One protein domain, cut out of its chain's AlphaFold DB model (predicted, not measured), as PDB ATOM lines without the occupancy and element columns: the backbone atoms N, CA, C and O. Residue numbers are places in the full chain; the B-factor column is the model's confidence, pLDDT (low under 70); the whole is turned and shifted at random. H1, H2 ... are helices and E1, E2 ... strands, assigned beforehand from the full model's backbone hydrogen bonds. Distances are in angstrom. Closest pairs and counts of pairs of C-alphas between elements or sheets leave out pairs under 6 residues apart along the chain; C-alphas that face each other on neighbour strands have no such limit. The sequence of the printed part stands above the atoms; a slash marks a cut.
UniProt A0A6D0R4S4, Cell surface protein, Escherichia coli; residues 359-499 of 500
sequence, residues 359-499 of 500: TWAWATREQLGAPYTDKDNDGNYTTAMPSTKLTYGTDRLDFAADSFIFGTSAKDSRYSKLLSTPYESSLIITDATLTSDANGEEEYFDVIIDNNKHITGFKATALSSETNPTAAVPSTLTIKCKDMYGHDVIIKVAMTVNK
ATOM      1  N   THR A 359      38.471  -2.202  75.532       97.31
ATOM      2  CA  THR A 359      39.008  -3.570  75.529       97.31
ATOM      3  C   THR A 359      40.504  -3.581  75.260       97.31
ATOM      4  O   THR A 359      41.037  -2.669  74.632       97.31
ATOM      5  N   TRP A 360      41.186  -4.622  75.732       97.88
ATOM      6  CA  TRP A 360      42.626  -4.798  75.562       97.88
ATOM      7  C   TRP A 360      42.921  -6.163  74.959       97.88
ATOM      8  O   TRP A 360      42.329  -7.165  75.358       97.88
ATOM      9  N   ALA A 361      43.842  -6.202  74.004       97.88
ATOM     10  CA  ALA A 361      44.300  -7.430  73.372       97.88
ATOM     11  C   ALA A 361      45.744  -7.277  72.888       97.88
ATOM     12  O   ALA A 361      46.273  -6.167  72.821       97.88
ATOM     13  N   TRP A 362      46.373  -8.386  72.501       97.81
ATOM     14  CA  TRP A 362      47.597  -8.317  71.707       97.81
ATOM     15  C   TRP A 362      47.322  -7.599  70.384       97.81
ATOM     16  O   TRP A 362      46.327  -7.876  69.710       97.81
ATOM     17  N   ALA A 363      48.205  -6.673  70.032       97.62
ATOM     18  CA  ALA A 363      48.106  -5.846  68.849       97.62
ATOM     19  C   ALA A 363      48.189  -6.692  67.573       97.62
ATOM     20  O   ALA A 363      48.963  -7.646  67.462       97.62
ATOM     21  N   THR A 364      47.401  -6.301  66.581       96.56
ATOM     22  CA  THR A 364      47.514  -6.776  65.199       96.56
ATOM     23  C   THR A 364      48.670  -6.069  64.485       96.56
ATOM     24  O   THR A 364      49.148  -5.025  64.935       96.56
ATOM     25  N   ARG A 365      49.113  -6.605  63.340       96.31
ATOM     26  CA  ARG A 365      50.157  -5.961  62.521       96.31
ATOM     27  C   ARG A 365      49.725  -4.565  62.090       96.31
ATOM     28  O   ARG A 365      50.507  -3.628  62.165       96.31
ATOM     29  N   GLU A 366      48.463  -4.427  61.704       95.50
ATOM     30  CA  GLU A 366      47.851  -3.184  61.252       95.50
ATOM     31  C   GLU A 366      47.863  -2.109  62.346       95.50
ATOM     32  O   GLU A 366      48.096  -0.941  62.051       95.50
ATOM     33  N   GLN A 367      47.662  -2.497  63.610       96.25
ATOM     34  CA  GLN A 367      47.727  -1.584  64.757       96.25
ATOM     35  C   GLN A 367      49.156  -1.144  65.095       96.25
ATOM     36  O   GLN A 367      49.339  -0.043  65.610       96.25
ATOM     37  N   LEU A 368      50.155  -1.985  64.817       95.56
ATOM     38  CA  LEU A 368      51.569  -1.659  65.027       95.56
ATOM     39  C   LEU A 368      52.166  -0.840  63.873       95.56
ATOM     40  O   LEU A 368      53.105  -0.080  64.091       95.56
ATOM     41  N   GLY A 369      51.628  -0.979  62.658       95.00
ATOM     42  CA  GLY A 369      52.142  -0.310  61.464       95.00
ATOM     43  C   GLY A 369      53.528  -0.811  61.047       95.00
ATOM     44  O   GLY A 369      53.933  -1.930  61.370       95.00
ATOM     45  N   ALA A 370      54.265   0.012  60.299       92.69
ATOM     46  CA  ALA A 370      55.634  -0.306  59.903       92.69
ATOM     47  C   ALA A 370      56.547  -0.406  61.148       92.69
ATOM     48  O   ALA A 370      56.449   0.436  62.042       92.69
ATOM     49  N   PRO A 371      57.439  -1.410  61.226       94.62
ATOM     50  CA  PRO A 371      57.818  -2.325  60.144       94.62
ATOM     51  C   PRO A 371      56.983  -3.622  60.069       94.62
ATOM     52  O   PRO A 371      57.200  -4.462  59.202       94.62
ATOM     53  N   TYR A 372      56.004  -3.827  60.954       95.31
ATOM     54  CA  TYR A 372      55.233  -5.078  61.038       95.31
ATOM     55  C   TYR A 372      54.266  -5.306  59.873       95.31
ATOM     56  O   TYR A 372      53.859  -6.449  59.631       95.31
ATOM     57  N   THR A 373      53.904  -4.239  59.163       96.44
ATOM     58  CA  THR A 373      53.098  -4.286  57.937       96.44
ATOM     59  C   THR A 373      53.930  -4.343  56.659       96.44
ATOM     60  O   THR A 373      53.356  -4.565  55.592       96.44
ATOM     61  N   ASP A 374      55.249  -4.148  56.746       96.56
ATOM     62  CA  ASP A 374      56.122  -4.121  55.574       96.56
ATOM     63  C   ASP A 374      56.222  -5.514  54.952       96.56
ATOM     64  O   ASP A 374      56.258  -6.539  55.647       96.56
ATOM     65  N   LYS A 375      56.232  -5.543  53.617       95.62
ATOM     66  CA  LYS A 375      56.296  -6.767  52.824       95.62
ATOM     67  C   LYS A 375      57.461  -6.721  51.850       95.62
ATOM     68  O   LYS A 375      57.776  -5.664  51.307       95.62
ATOM     69  N   ASP A 376      58.075  -7.874  51.632       94.38
ATOM     70  CA  ASP A 376      59.038  -8.060  50.553       94.38
ATOM     71  C   ASP A 376      58.336  -8.140  49.182       94.38
ATOM     72  O   ASP A 376      57.107  -8.069  49.072       94.38
ATOM     73  N   ASN A 377      59.127  -8.288  48.116       94.38
ATOM     74  CA  ASN A 377      58.617  -8.393  46.744       94.38
ATOM     75  C   ASN A 377      57.743  -9.640  46.513       94.38
ATOM     76  O   ASN A 377      56.970  -9.662  45.556       94.38
ATOM     77  N   ASP A 378      57.845 -10.644  47.386       93.19
ATOM     78  CA  ASP A 378      57.069 -11.885  47.334       93.19
ATOM     79  C   ASP A 378      55.779 -11.793  48.176       93.19
ATOM     80  O   ASP A 378      54.982 -12.731  48.224       93.19
ATOM     81  N   GLY A 379      55.534 -10.646  48.821       91.88
ATOM     82  CA  GLY A 379      54.352 -10.385  49.635       91.88
ATOM     83  C   GLY A 379      54.427 -10.937  51.063       91.88
ATOM     84  O   GLY A 379      53.413 -10.896  51.773       91.88
ATOM     85  N   ASN A 380      55.591 -11.424  51.505       94.12
ATOM     86  CA  ASN A 380      55.805 -11.912  52.865       94.12
ATOM     87  C   ASN A 380      56.148 -10.760  53.805       94.12
ATOM     88  O   ASN A 380      56.862  -9.833  53.432       94.12
ATOM     89  N   TYR A 381      55.675 -10.834  55.050       94.12
ATOM     90  CA  TYR A 381      56.026  -9.838  56.060       94.12
ATOM     91  C   TYR A 381      57.517  -9.897  56.398       94.12
ATOM     92  O   TYR A 381      58.020 -10.950  56.790       94.12
ATOM     93  N   THR A 382      58.197  -8.755  56.319       95.00
ATOM     94  CA  THR A 382      59.641  -8.653  56.587       95.00
ATOM     95  C   THR A 382      59.968  -8.696  58.076       95.00
ATOM     96  O   THR A 382      61.067  -9.086  58.465       95.00
ATOM     97  N   THR A 383      59.013  -8.318  58.927       95.00
ATOM     98  CA  THR A 383      59.161  -8.333  60.385       95.00
ATOM     99  C   THR A 383      58.200  -9.337  61.015       95.00
ATOM    100  O   THR A 383      56.988  -9.318  60.782       95.00
ATOM    101  N   ALA A 384      58.732 -10.240  61.837       91.94
ATOM    102  CA  ALA A 384      57.924 -11.188  62.597       91.94
ATOM    103  C   ALA A 384      57.202 -10.487  63.759       91.94
ATOM    104  O   ALA A 384      57.764  -9.608  64.408       91.94
ATOM    105  N   MET A 385      55.964 -10.903  64.046       92.12
ATOM    106  CA  MET A 385      55.293 -10.497  65.284       92.12
ATOM    107  C   MET A 385      56.018 -11.122  66.478       92.12
ATOM    108  O   MET A 385      56.423 -12.288  66.392       92.12
ATOM    109  N   PRO A 386      56.165 -10.399  67.596       89.62
ATOM    110  CA  PRO A 386      56.765 -10.979  68.782       89.62
ATOM    111  C   PRO A 386      55.910 -12.139  69.301       89.62
ATOM    112  O   PRO A 386      54.684 -12.068  69.373       89.62
ATOM    113  N   SER A 387      56.576 -13.229  69.673       91.69
ATOM    114  CA  SER A 387      55.912 -14.387  70.267       91.69
ATOM    115  C   SER A 387      55.448 -14.067  71.688       91.69
ATOM    116  O   SER A 387      56.270 -13.665  72.513       91.69
ATOM    117  N   THR A 388      54.183 -14.353  72.000       94.62
ATOM    118  CA  THR A 388      53.602 -14.301  73.360       94.62
ATOM    119  C   THR A 388      53.900 -15.562  74.183       94.62
ATOM    120  O   THR A 388      53.329 -15.779  75.253       94.62
ATOM    121  N   LYS A 389      54.796 -16.420  73.677       95.12
ATOM    122  CA  LYS A 389      55.260 -17.631  74.350       95.12
ATOM    123  C   LYS A 389      56.607 -17.393  75.024       95.12
ATOM    124  O   LYS A 389      57.532 -16.884  74.389       95.12
ATOM    125  N   LEU A 390      56.729 -17.816  76.272       94.50
ATOM    126  CA  LEU A 390      57.972 -17.837  77.040       94.50
ATOM    127  C   LEU A 390      58.522 -19.268  77.091       94.50
ATOM    128  O   LEU A 390      57.777 -20.227  76.896       94.50
ATOM    129  N   THR A 391      59.821 -19.413  77.341       92.19
ATOM    130  CA  THR A 391      60.480 -20.722  77.476       92.19
ATOM    131  C   THR A 391      61.040 -20.829  78.880       92.19
ATOM    132  O   THR A 391      61.889 -20.022  79.251       92.19
ATOM    133  N   TYR A 392      60.558 -21.800  79.660       89.12
ATOM    134  CA  TYR A 392      60.949 -21.969  81.057       89.12
ATOM    135  C   TYR A 392      62.474 -21.942  81.245       89.12
ATOM    136  O   TYR A 392      63.228 -22.541  80.472       89.12
ATOM    137  N   GLY A 393      62.922 -21.237  82.286       87.50
ATOM    138  CA  GLY A 393      64.337 -21.110  82.636       87.50
ATOM    139  C   GLY A 393      65.159 -20.205  81.711       87.50
ATOM    140  O   GLY A 393      66.383 -20.216  81.815       87.50
ATOM    141  N   THR A 394      64.525 -19.451  80.804       90.94
ATOM    142  CA  THR A 394      65.202 -18.507  79.899       90.94
ATOM    143  C   THR A 394      64.592 -17.116  80.021       90.94
ATOM    144  O   THR A 394      63.417 -16.937  79.709       90.94
ATOM    145  N   ASP A 395      65.396 -16.131  80.425       93.50
ATOM    146  CA  ASP A 395      64.978 -14.727  80.459       93.50
ATOM    147  C   ASP A 395      64.559 -14.237  79.061       93.50
ATOM    148  O   ASP A 395      65.185 -14.555  78.048       93.50
ATOM    149  N   ARG A 396      63.510 -13.415  79.013       94.31
ATOM    150  CA  ARG A 396      62.983 -12.770  77.803       94.31
ATOM    151  C   ARG A 396      63.119 -11.252  77.947       94.31
ATOM    152  O   ARG A 396      62.153 -10.573  78.283       94.31
ATOM    153  N   LEU A 397      64.329 -10.734  77.735       94.00
ATOM    154  CA  LEU A 397      64.663  -9.306  77.904       94.00
ATOM    155  C   LEU A 397      64.492  -8.468  76.625       94.00
ATOM    156  O   LEU A 397      64.685  -7.259  76.640       94.00
ATOM    157  N   ASP A 398      64.171  -9.109  75.504       90.12
ATOM    158  CA  ASP A 398      63.993  -8.494  74.186       90.12
ATOM    159  C   ASP A 398      62.526  -8.134  73.885       90.12
ATOM    160  O   ASP A 398      62.195  -7.748  72.763       90.12
ATOM    161  N   PHE A 399      61.626  -8.299  74.860       93.75
ATOM    162  CA  PHE A 399      60.185  -8.228  74.648       93.75
ATOM    163  C   PHE A 399      59.506  -7.226  75.584       93.75
ATOM    164  O   PHE A 399      59.097  -7.561  76.695       93.75
ATOM    165  N   ALA A 400      59.319  -6.005  75.079       95.19
ATOM    166  CA  ALA A 400      58.533  -4.971  75.740       95.19
ATOM    167  C   ALA A 400      57.029  -5.197  75.511       95.19
ATOM    168  O   ALA A 400      56.464  -4.739  74.517       95.19
ATOM    169  N   ALA A 401      56.388  -5.989  76.377       96.50
ATOM    170  CA  ALA A 401      55.032  -6.499  76.149       96.50
ATOM    171  C   ALA A 401      53.971  -5.399  75.962       96.50
ATOM    172  O   ALA A 401      53.080  -5.536  75.126       96.50
ATOM    173  N   ASP A 402      54.077  -4.298  76.702       96.88
ATOM    174  CA  ASP A 402      53.170  -3.148  76.628       96.88
ATOM    175  C   ASP A 402      53.192  -2.442  75.259       96.88
ATOM    176  O   ASP A 402      52.185  -1.877  74.833       96.88
ATOM    177  N   SER A 403      54.293  -2.558  74.514       96.62
ATOM    178  CA  SER A 403      54.401  -2.076  73.130       96.62
ATOM    179  C   SER A 403      53.656  -2.941  72.116       96.62
ATOM    180  O   SER A 403      53.546  -2.574  70.948       96.62
ATOM    181  N   PHE A 404      53.108  -4.073  72.558       97.38
ATOM    182  CA  PHE A 404      52.344  -5.005  71.734       97.38
ATOM    183  C   PHE A 404      50.947  -5.268  72.282       97.38
ATOM    184  O   PHE A 404      50.261  -6.154  71.782       97.38
ATOM    185  N   ILE A 405      50.500  -4.510  73.280       98.38
ATOM    186  CA  ILE A 405      49.138  -4.576  73.810       98.38
ATOM    187  C   ILE A 405      48.392  -3.342  73.316       98.38
ATOM    188  O   ILE A 405      48.815  -2.214  73.555       98.38
ATOM    189  N   PHE A 406      47.285  -3.553  72.610       98.25
ATOM    190  CA  PHE A 406      46.486  -2.488  72.024       98.25
ATOM    191  C   PHE A 406      45.138  -2.365  72.728       98.25
ATOM    192  O   PHE A 406      44.393  -3.337  72.886       98.25
ATOM    193  N   GLY A 407      44.838  -1.139  73.133       97.94
ATOM    194  CA  GLY A 407      43.572  -0.724  73.697       97.94
ATOM    195  C   GLY A 407      42.608  -0.257  72.615       97.94
ATOM    196  O   GLY A 407      42.977   0.556  71.771       97.94
ATOM    197  N   THR A 408      41.370  -0.746  72.630       97.88
ATOM    198  CA  THR A 408      40.326  -0.366  71.672       97.88
ATOM    199  C   THR A 408      39.151   0.270  72.401       97.88
ATOM    200  O   THR A 408      38.518  -0.366  73.241       97.88
ATOM    201  N   SER A 409      38.831   1.517  72.052       96.06
ATOM    202  CA  SER A 409      37.639   2.207  72.549       96.06
ATOM    203  C   SER A 409      36.481   2.038  71.573       96.06
ATOM    204  O   SER A 409      36.591   2.415  70.406       96.06
ATOM    205  N   ALA A 410      35.338   1.554  72.061       92.50
ATOM    206  CA  ALA A 410      34.103   1.540  71.279       92.50
ATOM    207  C   ALA A 410      33.456   2.934  71.145       92.50
ATOM    208  O   ALA A 410      32.544   3.113  70.339       92.50
ATOM    209  N   LYS A 411      33.902   3.927  71.931       87.38
ATOM    210  CA  LYS A 411      33.321   5.276  71.956       87.38
ATOM    211  C   LYS A 411      33.947   6.209  70.925       87.38
ATOM    212  O   LYS A 411      33.223   6.880  70.195       87.38
ATOM    213  N   ASP A 412      35.275   6.294  70.906       90.81
ATOM    214  CA  ASP A 412      36.008   7.128  69.956       90.81
ATOM    215  C   ASP A 412      37.366   6.494  69.640       90.81
ATOM    216  O   ASP A 412      38.198   6.262  70.521       90.81
ATOM    217  N   SER A 413      37.599   6.250  68.350       93.81
ATOM    218  CA  SER A 413      38.838   5.670  67.831       93.81
ATOM    219  C   SER A 413      40.106   6.419  68.257       93.81
ATOM    220  O   SER A 413      41.155   5.789  68.366       93.81
ATOM    221  N   ARG A 414      40.033   7.722  68.577       94.81
ATOM    222  CA  ARG A 414      41.199   8.504  69.027       94.81
ATOM    223  C   ARG A 414      41.825   7.966  70.314       94.81
ATOM    224  O   ARG A 414      43.030   8.117  70.510       94.81
ATOM    225  N   TYR A 415      41.015   7.339  71.170       96.06
ATOM    226  CA  TYR A 415      41.460   6.749  72.432       96.06
ATOM    227  C   TYR A 415      42.014   5.335  72.253       96.06
ATOM    228  O   TYR A 415      42.507   4.754  73.217       96.06
ATOM    229  N   SER A 416      41.933   4.769  71.047       97.44
ATOM    230  CA  SER A 416      42.483   3.448  70.751       97.44
ATOM    231  C   SER A 416      43.984   3.568  70.493       97.44
ATOM    232  O   SER A 416      44.402   4.207  69.523       97.44
ATOM    233  N   LYS A 417      44.796   3.026  71.402       97.44
ATOM    234  CA  LYS A 417      46.248   3.241  71.463       97.44
ATOM    235  C   LYS A 417      46.968   2.007  72.001       97.44
ATOM    236  O   LYS A 417      46.370   1.187  72.694       97.44
ATOM    237  N   LEU A 418      48.264   1.899  71.709       97.81
ATOM    238  CA  LEU A 418      49.144   0.952  72.395       97.81
ATOM    239  C   LEU A 418      49.262   1.315  73.877       97.81
ATOM    240  O   LEU A 418      49.252   2.497  74.224       97.81
ATOM    241  N   LEU A 419      49.404   0.305  74.734       97.94
ATOM    242  CA  LEU A 419      49.581   0.494  76.172       97.94
ATOM    243  C   LEU A 419      50.872   1.259  76.494       97.94
ATOM    244  O   LEU A 419      50.877   2.041  77.437       97.94
ATOM    245  N   SER A 420      51.930   1.091  75.694       96.81
ATOM    246  CA  SER A 420      53.179   1.850  75.847       96.81
ATOM    247  C   SER A 420      53.067   3.328  75.458       96.81
ATOM    248  O   SER A 420      53.883   4.143  75.879       96.81
ATOM    249  N   THR A 421      52.063   3.710  74.667       96.75
ATOM    250  CA  THR A 421      51.826   5.103  74.261       96.75
ATOM    251  C   THR A 421      50.334   5.431  74.354       96.75
ATOM    252  O   THR A 421      49.680   5.640  73.321       96.75
ATOM    253  N   PRO A 422      49.760   5.434  75.570       96.81
ATOM    254  CA  PRO A 422      48.348   5.714  75.753       96.81
ATOM    255  C   PRO A 422      48.046   7.163  75.356       96.81
ATOM    256  O   PRO A 422      48.940   8.005  75.246       96.81
ATOM    257  N   TYR A 423      46.771   7.454  75.099       97.12
ATOM    258  CA  TYR A 423      46.338   8.768  74.627       97.12
ATOM    259  C   TYR A 423      46.782   9.868  75.602       97.12
ATOM    260  O   TYR A 423      46.355   9.864  76.744       97.12
ATOM    261  N   GLU A 424      47.646  10.791  75.171       96.81
ATOM    262  CA  GLU A 424      48.143  11.889  76.024       96.81
ATOM    263  C   GLU A 424      48.693  11.405  77.388       96.81
ATOM    264  O   GLU A 424      48.493  12.045  78.420       96.81
ATOM    265  N   SER A 425      49.347  10.234  77.411       96.69
ATOM    266  CA  SER A 425      49.868   9.595  78.633       96.69
ATOM    267  C   SER A 425      48.796   9.318  79.700       96.69
ATOM    268  O   SER A 425      49.067   9.371  80.901       96.69
ATOM    269  N   SER A 426      47.568   9.009  79.271       97.31
ATOM    270  CA  SER A 426      46.408   8.873  80.159       97.31
ATOM    271  C   SER A 426      46.335   7.629  81.026       97.31
ATOM    272  O   SER A 426      45.376   7.458  81.779       97.31
ATOM    273  N   LEU A 427      47.314   6.746  80.901       97.88
ATOM    274  CA  LEU A 427      47.384   5.498  81.633       97.88
ATOM    275  C   LEU A 427      48.843   5.217  81.968       97.88
ATOM    276  O   LEU A 427      49.711   5.396  81.118       97.88
ATOM    277  N   ILE A 428      49.105   4.771  83.189       97.69
ATOM    278  CA  ILE A 428      50.450   4.403  83.630       97.69
ATOM    279  C   ILE A 428      50.427   3.027  84.280       97.69
ATOM    280  O   ILE A 428      49.520   2.727  85.056       97.69
ATOM    281  N   ILE A 429      51.407   2.182  83.963       98.44
ATOM    282  CA  ILE A 429      51.544   0.860  84.579       98.44
ATOM    283  C   ILE A 429      52.094   1.040  85.995       98.44
ATOM    284  O   ILE A 429      53.090   1.725  86.216       98.44
ATOM    285  N   THR A 430      51.459   0.419  86.978       97.62
ATOM    286  CA  THR A 430      51.939   0.437  88.364       97.62
ATOM    287  C   THR A 430      52.580  -0.878  88.765       97.62
ATOM    288  O   THR A 430      53.522  -0.864  89.555       97.62
ATOM    289  N   ASP A 431      52.092  -1.985  88.210       97.88
ATOM    290  CA  ASP A 431      52.504  -3.342  88.554       97.88
ATOM    291  C   ASP A 431      52.073  -4.329  87.454       97.88
ATOM    292  O   ASP A 431      51.151  -4.047  86.685       97.88
ATOM    293  N   ALA A 432      52.716  -5.492  87.370       98.12
ATOM    294  CA  ALA A 432      52.334  -6.550  86.442       98.12
ATOM    295  C   ALA A 432      52.822  -7.911  86.931       98.12
ATOM    296  O   ALA A 432      53.930  -8.034  87.443       98.12
ATOM    297  N   THR A 433      52.010  -8.940  86.712       97.62
ATOM    298  CA  THR A 433      52.305 -10.311  87.131       97.62
ATOM    299  C   THR A 433      51.941 -11.299  86.030       97.62
ATOM    300  O   THR A 433      51.050 -11.042  85.213       97.62
ATOM    301  N   LEU A 434      52.641 -12.434  85.987       97.44
ATOM    302  CA  LEU A 434      52.333 -13.534  85.078       97.44
ATOM    303  C   LEU A 434      51.947 -14.763  85.895       97.44
ATOM    304  O   LEU A 434      52.795 -15.380  86.533       97.44
ATOM    305  N   THR A 435      50.673 -15.139  85.838       95.94
ATOM    306  CA  THR A 435      50.146 -16.261  86.617       95.94
ATOM    307  C   THR A 435      49.749 -17.430  85.732       95.94
ATOM    308  O   THR A 435      49.318 -17.256  84.591       95.94
ATOM    309  N   SER A 436      49.902 -18.646  86.254       94.19
ATOM    310  CA  SER A 436      49.396 -19.864  85.621       94.19
ATOM    311  C   SER A 436      47.870 -19.888  85.678       94.19
ATOM    312  O   SER A 436      47.280 -19.710  86.742       94.19
ATOM    313  N   ASP A 437      47.207 -20.147  84.549       95.81
ATOM    314  CA  ASP A 437      45.737 -20.147  84.495       95.81
ATOM    315  C   ASP A 437      45.126 -21.292  85.323       95.81
ATOM    316  O   ASP A 437      43.948 -21.250  85.679       95.81
ATOM    317  N   ALA A 438      45.915 -22.330  85.624       93.25
ATOM    318  CA  ALA A 438      45.454 -23.519  86.332       93.25
ATOM    319  C   ALA A 438      45.279 -23.296  87.843       93.25
ATOM    320  O   ALA A 438      44.362 -23.864  88.435       93.25
ATOM    321  N   ASN A 439      46.155 -22.506  88.469       91.56
ATOM    322  CA  ASN A 439      46.163 -22.290  89.921       91.56
ATOM    323  C   ASN A 439      46.225 -20.812  90.335       91.56
ATOM    324  O   ASN A 439      45.986 -20.515  91.500       91.56
ATOM    325  N   GLY A 440      46.480 -19.891  89.404       92.69
ATOM    326  CA  GLY A 440      46.591 -18.459  89.673       92.69
ATOM    327  C   GLY A 440      47.923 -18.031  90.292       92.69
ATOM    328  O   GLY A 440      48.037 -16.872  90.680       92.69
ATOM    329  N   GLU A 441      48.915 -18.921  90.365       91.62
ATOM    330  CA  GLU A 441      50.201 -18.668  91.022       91.62
ATOM    331  C   GLU A 441      51.253 -18.111  90.046       91.62
ATOM    332  O   GLU A 441      51.263 -18.432  88.851       91.62
ATOM    333  N   GLU A 442      52.170 -17.291  90.565       91.00
ATOM    334  CA  GLU A 442      53.333 -16.746  89.846       91.00
ATOM    335  C   GLU A 442      54.491 -17.757  89.875       91.00
ATOM    336  O   GLU A 442      55.408 -17.681  90.687       91.00
ATOM    337  N   GLU A 443      54.410 -18.781  89.022       86.69
ATOM    338  CA  GLU A 443      55.286 -19.958  89.134       86.69
ATOM    339  C   GLU A 443      56.623 -19.835  88.389       86.69
ATOM    340  O   GLU A 443      57.621 -20.403  88.828       86.69
ATOM    341  N   TYR A 444      56.652 -19.153  87.237       89.69
ATOM    342  CA  TYR A 444      57.731 -19.342  86.248       89.69
ATOM    343  C   TYR A 444      58.493 -18.076  85.849       89.69
ATOM    344  O   TYR A 444      59.633 -18.183  85.386       89.69
ATOM    345  N   PHE A 445      57.874 -16.897  85.959       94.06
ATOM    346  CA  PHE A 445      58.472 -15.638  85.524       94.06
ATOM    347  C   PHE A 445      58.027 -14.461  86.381       94.06
ATOM    348  O   PHE A 445      56.832 -14.280  86.599       94.06
ATOM    349  N   ASP A 446      58.987 -13.604  86.713       95.12
ATOM    350  CA  ASP A 446      58.736 -12.247  87.182       95.12
ATOM    351  C   ASP A 446      58.612 -11.312  85.969       95.12
ATOM    352  O   ASP A 446      59.393 -11.398  85.010       95.12
ATOM    353  N   VAL A 447      57.657 -10.382  86.004       97.44
ATOM    354  CA  VAL A 447      57.538  -9.333  84.980       97.44
ATOM    355  C   VAL A 447      58.483  -8.183  85.328       97.44
ATOM    356  O   VAL A 447      58.494  -7.686  86.451       97.44
ATOM    357  N   ILE A 448      59.289  -7.739  84.363       97.25
ATOM    358  CA  ILE A 448      60.245  -6.646  84.561       97.25
ATOM    359  C   ILE A 448      59.584  -5.331  84.156       97.25
ATOM    360  O   ILE A 448      59.305  -5.111  82.974       97.25
ATOM    361  N   ILE A 449      59.391  -4.441  85.129       97.19
ATOM    362  CA  ILE A 449      58.926  -3.069  84.915       97.19
ATOM    363  C   ILE A 449      60.079  -2.111  85.194       97.19
ATOM    364  O   ILE A 449      60.731  -2.200  86.235       97.19
ATOM    365  N   ASP A 450      60.341  -1.200  84.262       94.75
ATOM    366  CA  ASP A 450      61.386  -0.197  84.427       94.75
ATOM    367  C   ASP A 450      60.921   1.027  85.245       94.75
ATOM    368  O   ASP A 450      59.761   1.172  85.642       94.75
ATOM    369  N   ASN A 451      61.847   1.953  85.499       93.31
ATOM    370  CA  ASN A 451      61.543   3.183  86.238       93.31
ATOM    371  C   ASN A 451      60.572   4.110  85.493       93.31
ATOM    372  O   ASN A 451      59.918   4.933  86.134       93.31
ATOM    373  N   ASN A 452      60.464   3.966  84.170       92.88
ATOM    374  CA  ASN A 452      59.544   4.721  83.325       92.88
ATOM    375  C   ASN A 452      58.165   4.058  83.235       92.88
ATOM    376  O   ASN A 452      57.317   4.546  82.495       92.88
ATOM    377  N   LYS A 453      57.924   2.992  84.011       95.75
ATOM    378  CA  LYS A 453      56.648   2.277  84.059       95.75
ATOM    379  C   LYS A 453      56.303   1.576  82.745       95.75
ATOM    380  O   LYS A 453      55.134   1.463  82.391       95.75
ATOM    381  N   HIS A 454      57.321   1.047  82.072       96.56
ATOM    382  CA  HIS A 454      57.177   0.174  80.914       96.56
ATOM    383  C   HIS A 454      57.542  -1.265  81.256       96.56
ATOM    384  O   HIS A 454      58.478  -1.522  82.019       96.56
ATOM    385  N   ILE A 455      56.824  -2.217  80.658       97.56
ATOM    386  CA  ILE A 455      57.216  -3.626  80.721       97.56
ATOM    387  C   ILE A 455      58.365  -3.814  79.739       97.56
ATOM    388  O   ILE A 455      58.187  -3.633  78.542       97.56
ATOM    389  N   THR A 456      59.538  -4.199  80.231       95.88
ATOM    390  CA  THR A 456      60.750  -4.339  79.403       95.88
ATOM    391  C   THR A 456      61.149  -5.789  79.158       95.88
ATOM    392  O   THR A 456      61.966  -6.062  78.281       95.88
ATOM    393  N   GLY A 457      60.557  -6.735  79.888       96.25
ATOM    394  CA  GLY A 457      60.811  -8.152  79.683       96.25
ATOM    395  C   GLY A 457      60.252  -9.037  80.787       96.25
ATOM    396  O   GLY A 457      59.479  -8.600  81.638       96.25
ATOM    397  N   PHE A 458      60.677 -10.296  80.764       97.00
ATOM    398  CA  PHE A 458      60.309 -11.323  81.733       97.00
ATOM    399  C   PHE A 458      61.574 -12.013  82.231       97.00
ATOM    400  O   PHE A 458      62.406 -12.442  81.427       97.00
ATOM    401  N   LYS A 459      61.714 -12.135  83.547       94.75
ATOM    402  CA  LYS A 459      62.835 -12.815  84.193       94.75
ATOM    403  C   LYS A 459      62.384 -14.181  84.675       94.75
ATOM    404  O   LYS A 459      61.389 -14.271  85.382       94.75
ATOM    405  N   ALA A 460      63.086 -15.239  84.301       90.75
ATOM    406  CA  ALA A 460      62.728 -16.579  84.739       90.75
ATOM    407  C   ALA A 460      62.969 -16.737  86.250       90.75
ATOM    408  O   ALA A 460      64.061 -16.452  86.751       90.75
ATOM    409  N   THR A 461      61.973 -17.247  86.975       83.38
ATOM    410  CA  THR A 461      62.111 -17.635  88.382       83.38
ATOM    411  C   THR A 461      62.699 -19.048  88.419       83.38
ATOM    412  O   THR A 461      62.018 -20.062  88.277       83.38
ATOM    413  N   ALA A 462      64.025 -19.161  88.488       68.19
ATOM    414  CA  ALA A 462      64.671 -20.472  88.516       68.19
ATOM    415  C   ALA A 462      64.334 -21.206  89.826       68.19
ATOM    416  O   ALA A 462      64.874 -20.865  90.877       68.19
ATOM    417  N   LEU A 463      63.462 -22.221  89.760       63.69
ATOM    418  CA  LEU A 463      63.026 -22.979  90.942       63.69
ATOM    419  C   LEU A 463      63.497 -24.448  90.981       63.69
ATOM    420  O   LEU A 463      63.473 -25.025  92.063       63.69
ATOM    421  N   SER A 464      64.004 -25.037  89.883       61.06
ATOM    422  CA  SER A 464      64.811 -26.287  89.862       61.06
ATOM    423  C   SER A 464      65.141 -26.699  88.411       61.06
ATOM    424  O   SER A 464      64.319 -26.512  87.519       61.06
ATOM    425  N   SER A 465      66.321 -27.283  88.149       65.06
ATOM    426  CA  SER A 465      66.647 -27.912  86.847       65.06
ATOM    427  C   SER A 465      65.989 -29.284  86.651       65.06
ATOM    428  O   SER A 465      66.002 -29.836  85.549       65.06
ATOM    429  N   GLU A 466      65.428 -29.837  87.722       66.62
ATOM    430  CA  GLU A 466      64.887 -31.185  87.837       66.62
ATOM    431  C   GLU A 466      63.353 -31.215  87.692       66.62
ATOM    432  O   GLU A 466      62.807 -32.247  87.305       66.62
ATOM    433  N   THR A 467      62.652 -30.100  87.947       71.50
ATOM    434  CA  THR A 467      61.177 -30.008  87.919       71.50
ATOM    435  C   THR A 467      60.653 -28.954  86.932       71.50
ATOM    436  O   THR A 467      59.926 -28.037  87.304       71.50
ATOM    437  N   ASN A 468      61.013 -29.085  85.650       76.75
ATOM    438  CA  ASN A 468      60.476 -28.244  84.568       76.75
ATOM    439  C   ASN A 468      58.979 -28.535  84.310       76.75
ATOM    440  O   ASN A 468      58.550 -29.681  84.486       76.75
ATOM    441  N   PRO A 469      58.194 -27.569  83.784       85.44
ATOM    442  CA  PRO A 469      56.850 -27.862  83.297       85.44
ATOM    443  C   PRO A 469      56.909 -28.951  82.212       85.44
ATOM    444  O   PRO A 469      57.718 -28.894  81.284       85.44
ATOM    445  N   THR A 470      56.063 -29.976  82.330       86.94
ATOM    446  CA  THR A 470      56.060 -31.141  81.422       86.94
ATOM    447  C   THR A 470      55.240 -30.909  80.149       86.94
ATOM    448  O   THR A 470      55.381 -31.648  79.170       86.94
ATOM    449  N   ALA A 471      54.426 -29.851  80.133       89.88
ATOM    450  CA  ALA A 471      53.603 -29.403  79.017       89.88
ATOM    451  C   ALA A 471      53.607 -27.867  78.924       89.88
ATOM    452  O   ALA A 471      54.114 -27.187  79.813       89.88
ATOM    453  N   ALA A 472      53.054 -27.324  77.836       94.12
ATOM    454  CA  ALA A 472      52.817 -25.888  77.731       94.12
ATOM    455  C   ALA A 472      51.781 -25.459  78.779       94.12
ATOM    456  O   ALA A 472      50.717 -26.073  78.873       94.12
ATOM    457  N   VAL A 473      52.098 -24.417  79.539       94.19
ATOM    458  CA  VAL A 473      51.250 -23.871  80.598       94.19
ATOM    459  C   VAL A 473      50.571 -22.607  80.066       94.19
ATOM    460  O   VAL A 473      51.267 -21.628  79.778       94.19
ATOM    461  N   PRO A 474      49.238 -22.608  79.879       97.06
ATOM    462  CA  PRO A 474      48.477 -21.384  79.663       97.06
ATOM    463  C   PRO A 474      48.669 -20.435  80.846       97.06
ATOM    464  O   PRO A 474      48.636 -20.853  82.007       97.06
ATOM    465  N   SER A 475      48.944 -19.172  80.552       97.25
ATOM    466  CA  SER A 475      49.228 -18.169  81.572       97.25
ATOM    467  C   SER A 475      48.580 -16.847  81.204       97.25
ATOM    468  O   SER A 475      48.410 -16.540  80.024       97.25
ATOM    469  N   THR A 476      48.299 -16.020  82.201       98.12
ATOM    470  CA  THR A 476      47.715 -14.697  82.002       98.12
ATOM    471  C   THR A 476      48.664 -13.628  82.519       98.12
ATOM    472  O   THR A 476      49.016 -13.606  83.697       98.12
ATOM    473  N   LEU A 477      49.049 -12.704  81.638       98.44
ATOM    474  CA  LEU A 477      49.707 -11.464  82.029       98.44
ATOM    475  C   LEU A 477      48.632 -10.509  82.548       98.44
ATOM    476  O   LEU A 477      47.769 -10.068  81.783       98.44
ATOM    477  N   THR A 478      48.684 -10.208  83.843       98.44
ATOM    478  CA  THR A 478      47.818  -9.224  84.497       98.44
ATOM    479  C   THR A 478      48.615  -7.953  84.741       98.44
ATOM    480  O   THR A 478      49.592  -7.972  85.478       98.44
ATOM    481  N   ILE A 479      48.192  -6.843  84.146       98.62
ATOM    482  CA  ILE A 479      48.836  -5.534  84.280       98.62
ATOM    483  C   ILE A 479      47.893  -4.631  85.066       98.62
ATOM    484  O   ILE A 479      46.714  -4.499  84.720       98.62
ATOM    485  N   LYS A 480      48.406  -4.025  86.133       98.31
ATOM    486  CA  LYS A 480      47.703  -3.016  86.921       98.31
ATOM    487  C   LYS A 480      48.160  -1.646  86.452       98.31
ATOM    488  O   LYS A 480      49.358  -1.379  86.363       98.31
ATOM    489  N   CYS A 481      47.198  -0.781  86.177       98.31
ATOM    490  CA  CYS A 481      47.443   0.575  85.728       98.31
ATOM    491  C   CYS A 481      46.645   1.587  86.550       98.31
ATOM    492  O   CYS A 481      45.643   1.239  87.177       98.31
ATOM    493  N   LYS A 482      47.062   2.851  86.479       97.69
ATOM    494  CA  LYS A 482      46.315   4.010  86.969       97.69
ATOM    495  C   LYS A 482      45.933   4.922  85.812       97.69
ATOM    496  O   LYS A 482      46.779   5.230  84.975       97.69
ATOM    497  N   ASP A 483      44.664   5.318  85.749       97.44
ATOM    498  CA  ASP A 483      44.171   6.272  84.748       97.44
ATOM    499  C   ASP A 483      44.424   7.740  85.150       97.44
ATOM    500  O   ASP A 483      44.968   8.031  86.217       97.44
ATOM    501  N   MET A 484      44.010   8.689  84.306       97.19
ATOM    502  CA  MET A 484      44.080  10.140  84.555       97.19
ATOM    503  C   MET A 484      43.445  10.597  85.873       97.19
ATOM    504  O   MET A 484      43.900  11.578  86.457       97.19
ATOM    505  N   TYR A 485      42.427   9.892  86.364       97.56
ATOM    506  CA  TYR A 485      41.741  10.192  87.621       97.56
ATOM    507  C   TYR A 485      42.331   9.421  88.818       97.56
ATOM    508  O   TYR A 485      42.029   9.739  89.974       97.56
ATOM    509  N   GLY A 486      43.223   8.459  88.569       95.94
ATOM    510  CA  GLY A 486      43.838   7.585  89.569       95.94
ATOM    511  C   GLY A 486      43.035   6.316  89.871       95.94
ATOM    512  O   GLY A 486      43.286   5.655  90.887       95.94
ATOM    513  N   HIS A 487      42.079   5.950  89.015       95.56
ATOM    514  CA  HIS A 487      41.369   4.680  89.136       95.56
ATOM    515  C   HIS A 487      42.249   3.517  88.702       95.56
ATOM    516  O   HIS A 487      43.064   3.638  87.786       95.56
ATOM    517  N   ASP A 488      42.049   2.372  89.352       95.88
ATOM    518  CA  ASP A 488      42.695   1.127  88.958       95.88
ATOM    519  C   ASP A 488      42.082   0.584  87.666       95.88
ATOM    520  O   ASP A 488      40.877   0.340  87.575       95.88
ATOM    521  N   VAL A 489      42.940   0.346  86.678       97.12
ATOM    522  CA  VAL A 489      42.597  -0.331  85.427       97.12
ATOM    523  C   VAL A 489      43.367  -1.643  85.385       97.12
ATOM    524  O   VAL A 489      44.592  -1.655  85.486       97.12
ATOM    525  N   ILE A 490      42.650  -2.756  85.239       97.19
ATOM    526  CA  ILE A 490      43.246  -4.093  85.170       97.19
ATOM    527  C   ILE A 490      43.173  -4.598  83.735       97.19
ATOM    528  O   ILE A 490      42.088  -4.777  83.182       97.19
ATOM    529  N   ILE A 491      44.335  -4.863  83.151       98.19
ATOM    530  CA  ILE A 491      44.482  -5.410  81.805       98.19
ATOM    531  C   ILE A 491      44.899  -6.870  81.934       98.19
ATOM    532  O   ILE A 491      45.799  -7.193  82.704       98.19
ATOM    533  N   LYS A 492      44.249  -7.762  81.183       97.75
ATOM    534  CA  LYS A 492      44.583  -9.188  81.154       97.75
ATOM    535  C   LYS A 492      44.767  -9.648  79.720       97.75
ATOM    536  O   LYS A 492      43.858  -9.481  78.909       97.75
ATOM    537  N   VAL A 493      45.918 -10.239  79.416       97.88
ATOM    538  CA  VAL A 493      46.213 -10.817  78.098       97.88
ATOM    539  C   VAL A 493      46.836 -12.203  78.240       97.88
ATOM    540  O   VAL A 493      47.622 -12.459  79.150       97.88
ATOM    541  N   ALA A 494      46.472 -13.115  77.341       97.75
ATOM    542  CA  ALA A 494      46.914 -14.505  77.400       97.75
ATOM    543  C   ALA A 494      48.361 -14.675  76.910       97.75
ATOM    544  O   ALA A 494      48.761 -14.106  75.896       97.75
ATOM    545  N   MET A 495      49.124 -15.519  77.590       97.06
ATOM    546  CA  MET A 495      50.486 -15.934  77.257       97.06
ATOM    547  C   MET A 495      50.620 -17.453  77.420       97.06
ATOM    548  O   MET A 495      49.679 -18.163  77.777       97.06
ATOM    549  N   THR A 496      51.792 -17.996  77.103       96.75
ATOM    550  CA  THR A 496      52.067 -19.422  77.315       96.75
ATOM    551  C   THR A 496      53.500 -19.625  77.765       96.75
ATOM    552  O   THR A 496      54.419 -19.164  77.092       96.75
ATOM    553  N   VAL A 497      53.704 -20.367  78.849       93.88
ATOM    554  CA  VAL A 497      55.030 -20.825  79.267       93.88
ATOM    555  C   VAL A 497      55.262 -22.227  78.709       93.88
ATOM    556  O   VAL A 497      54.591 -23.185  79.080       93.88
ATOM    557  N   ASN A 498      56.207 -22.360  77.783       92.75
ATOM    558  CA  ASN A 498      56.619 -23.653  77.257       92.75
ATOM    559  C   ASN A 498      57.698 -24.278  78.130       92.75
ATOM    560  O   ASN A 498      58.509 -23.588  78.753       92.75
ATOM    561  N   LYS A 499      57.762 -25.607  78.069       86.50
ATOM    562  CA  LYS A 499      58.932 -26.352  78.522       86.50
ATOM    563  C   LYS A 499      60.191 -25.912  77.772       86.50
ATOM    564  O   LYS A 499      60.108 -25.472  76.622       86.50
TER     565      LYS A 499
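What this domain is: This is residues 359 to 499 of the 500 residues of the protein "Cell surface protein" of Escherichia coli (UniProt A0A6D0R4S4). A long, strongly twisted sheet, E2 E8 E7 E4, curls like part of a barrel, and the short hairpin E5 and E6 covers part of it as the second layer of a small sandwich. The short strand pair E1 and E3 sits beside E8, the small helix H2 is near the middle, and the loop of residues 369 to 388 reaches far out from the body. The printed part has 141 residues, in the order E1 H1 E2 H2 E3 E4 E5 E6 E7 E8; the large sheet is mixed and the two pairs are antiparallel. The class is mostly strand, though under half of the residues are in named elements. The whole is compact, with a radius of gyration of the C-alphas of 16.3 A, and spans 50 by 48 by 27 A.

How they stand to each other: Start at E1, residues 359 to 362, antiparallel to E3, residues 405 to 409, with N 361 and O 406 3.1 A apart. E2, residues 389 to 391, is parallel to E8, residues 488 to 498, with N 390 and O 496 2.8 A apart. The closest C-alphas of E1 and E8 are those of Ala 361 and Val 493, 6.1 A apart. H1, residues 365 to 368, and H2, residues 401 to 404, are close but not clearly touching, with the C-alphas of Leu 368 and Phe 404 7.5 A apart; both are too short for an O i to N i+4 pair, and each has its one O i to N i+3 pair within range. E4, residues 427 to 436, bends by 65 degrees at residue 430 and is antiparallel to E7, residues 473 to 483, with N 433 and O 478 2.9 A apart. E7 and E8 form a hairpin, with N 477 and O 493 2.9 A apart. E5, residues 445 to 449, and E6, residues 455 to 460, form another, with N 446 and O 459 2.8 A apart. This pair and the large sheet make a sandwich, two sheets face to face, 8.4 A centre to centre where they face each other, and the closest C-alphas of E4 and E5 are Thr 433 and Val 447, 5.7 A apart.

Where its parts are: Find C-alpha 359 at (39.008, -3.570, 75.529), where E1 begins. E4 measures 25.8 A from first to last C-alpha. E7 runs 31.2 A from C-alpha 473 at (51.250, -23.871, 80.598), and E8 runs 30.7 A to C-alpha 498 at (56.619, -23.653, 77.257).

The domain as a whole: The C-alphas of Asp 412 and Glu 466, the two farthest apart, are 51.2 A apart. The printed part has no cut. The long links are H1 to E2, E3 to E4 and E6 to E7. Residues 462 to 466 have pLDDT under 70, against a mean of 93.7 for the printed part.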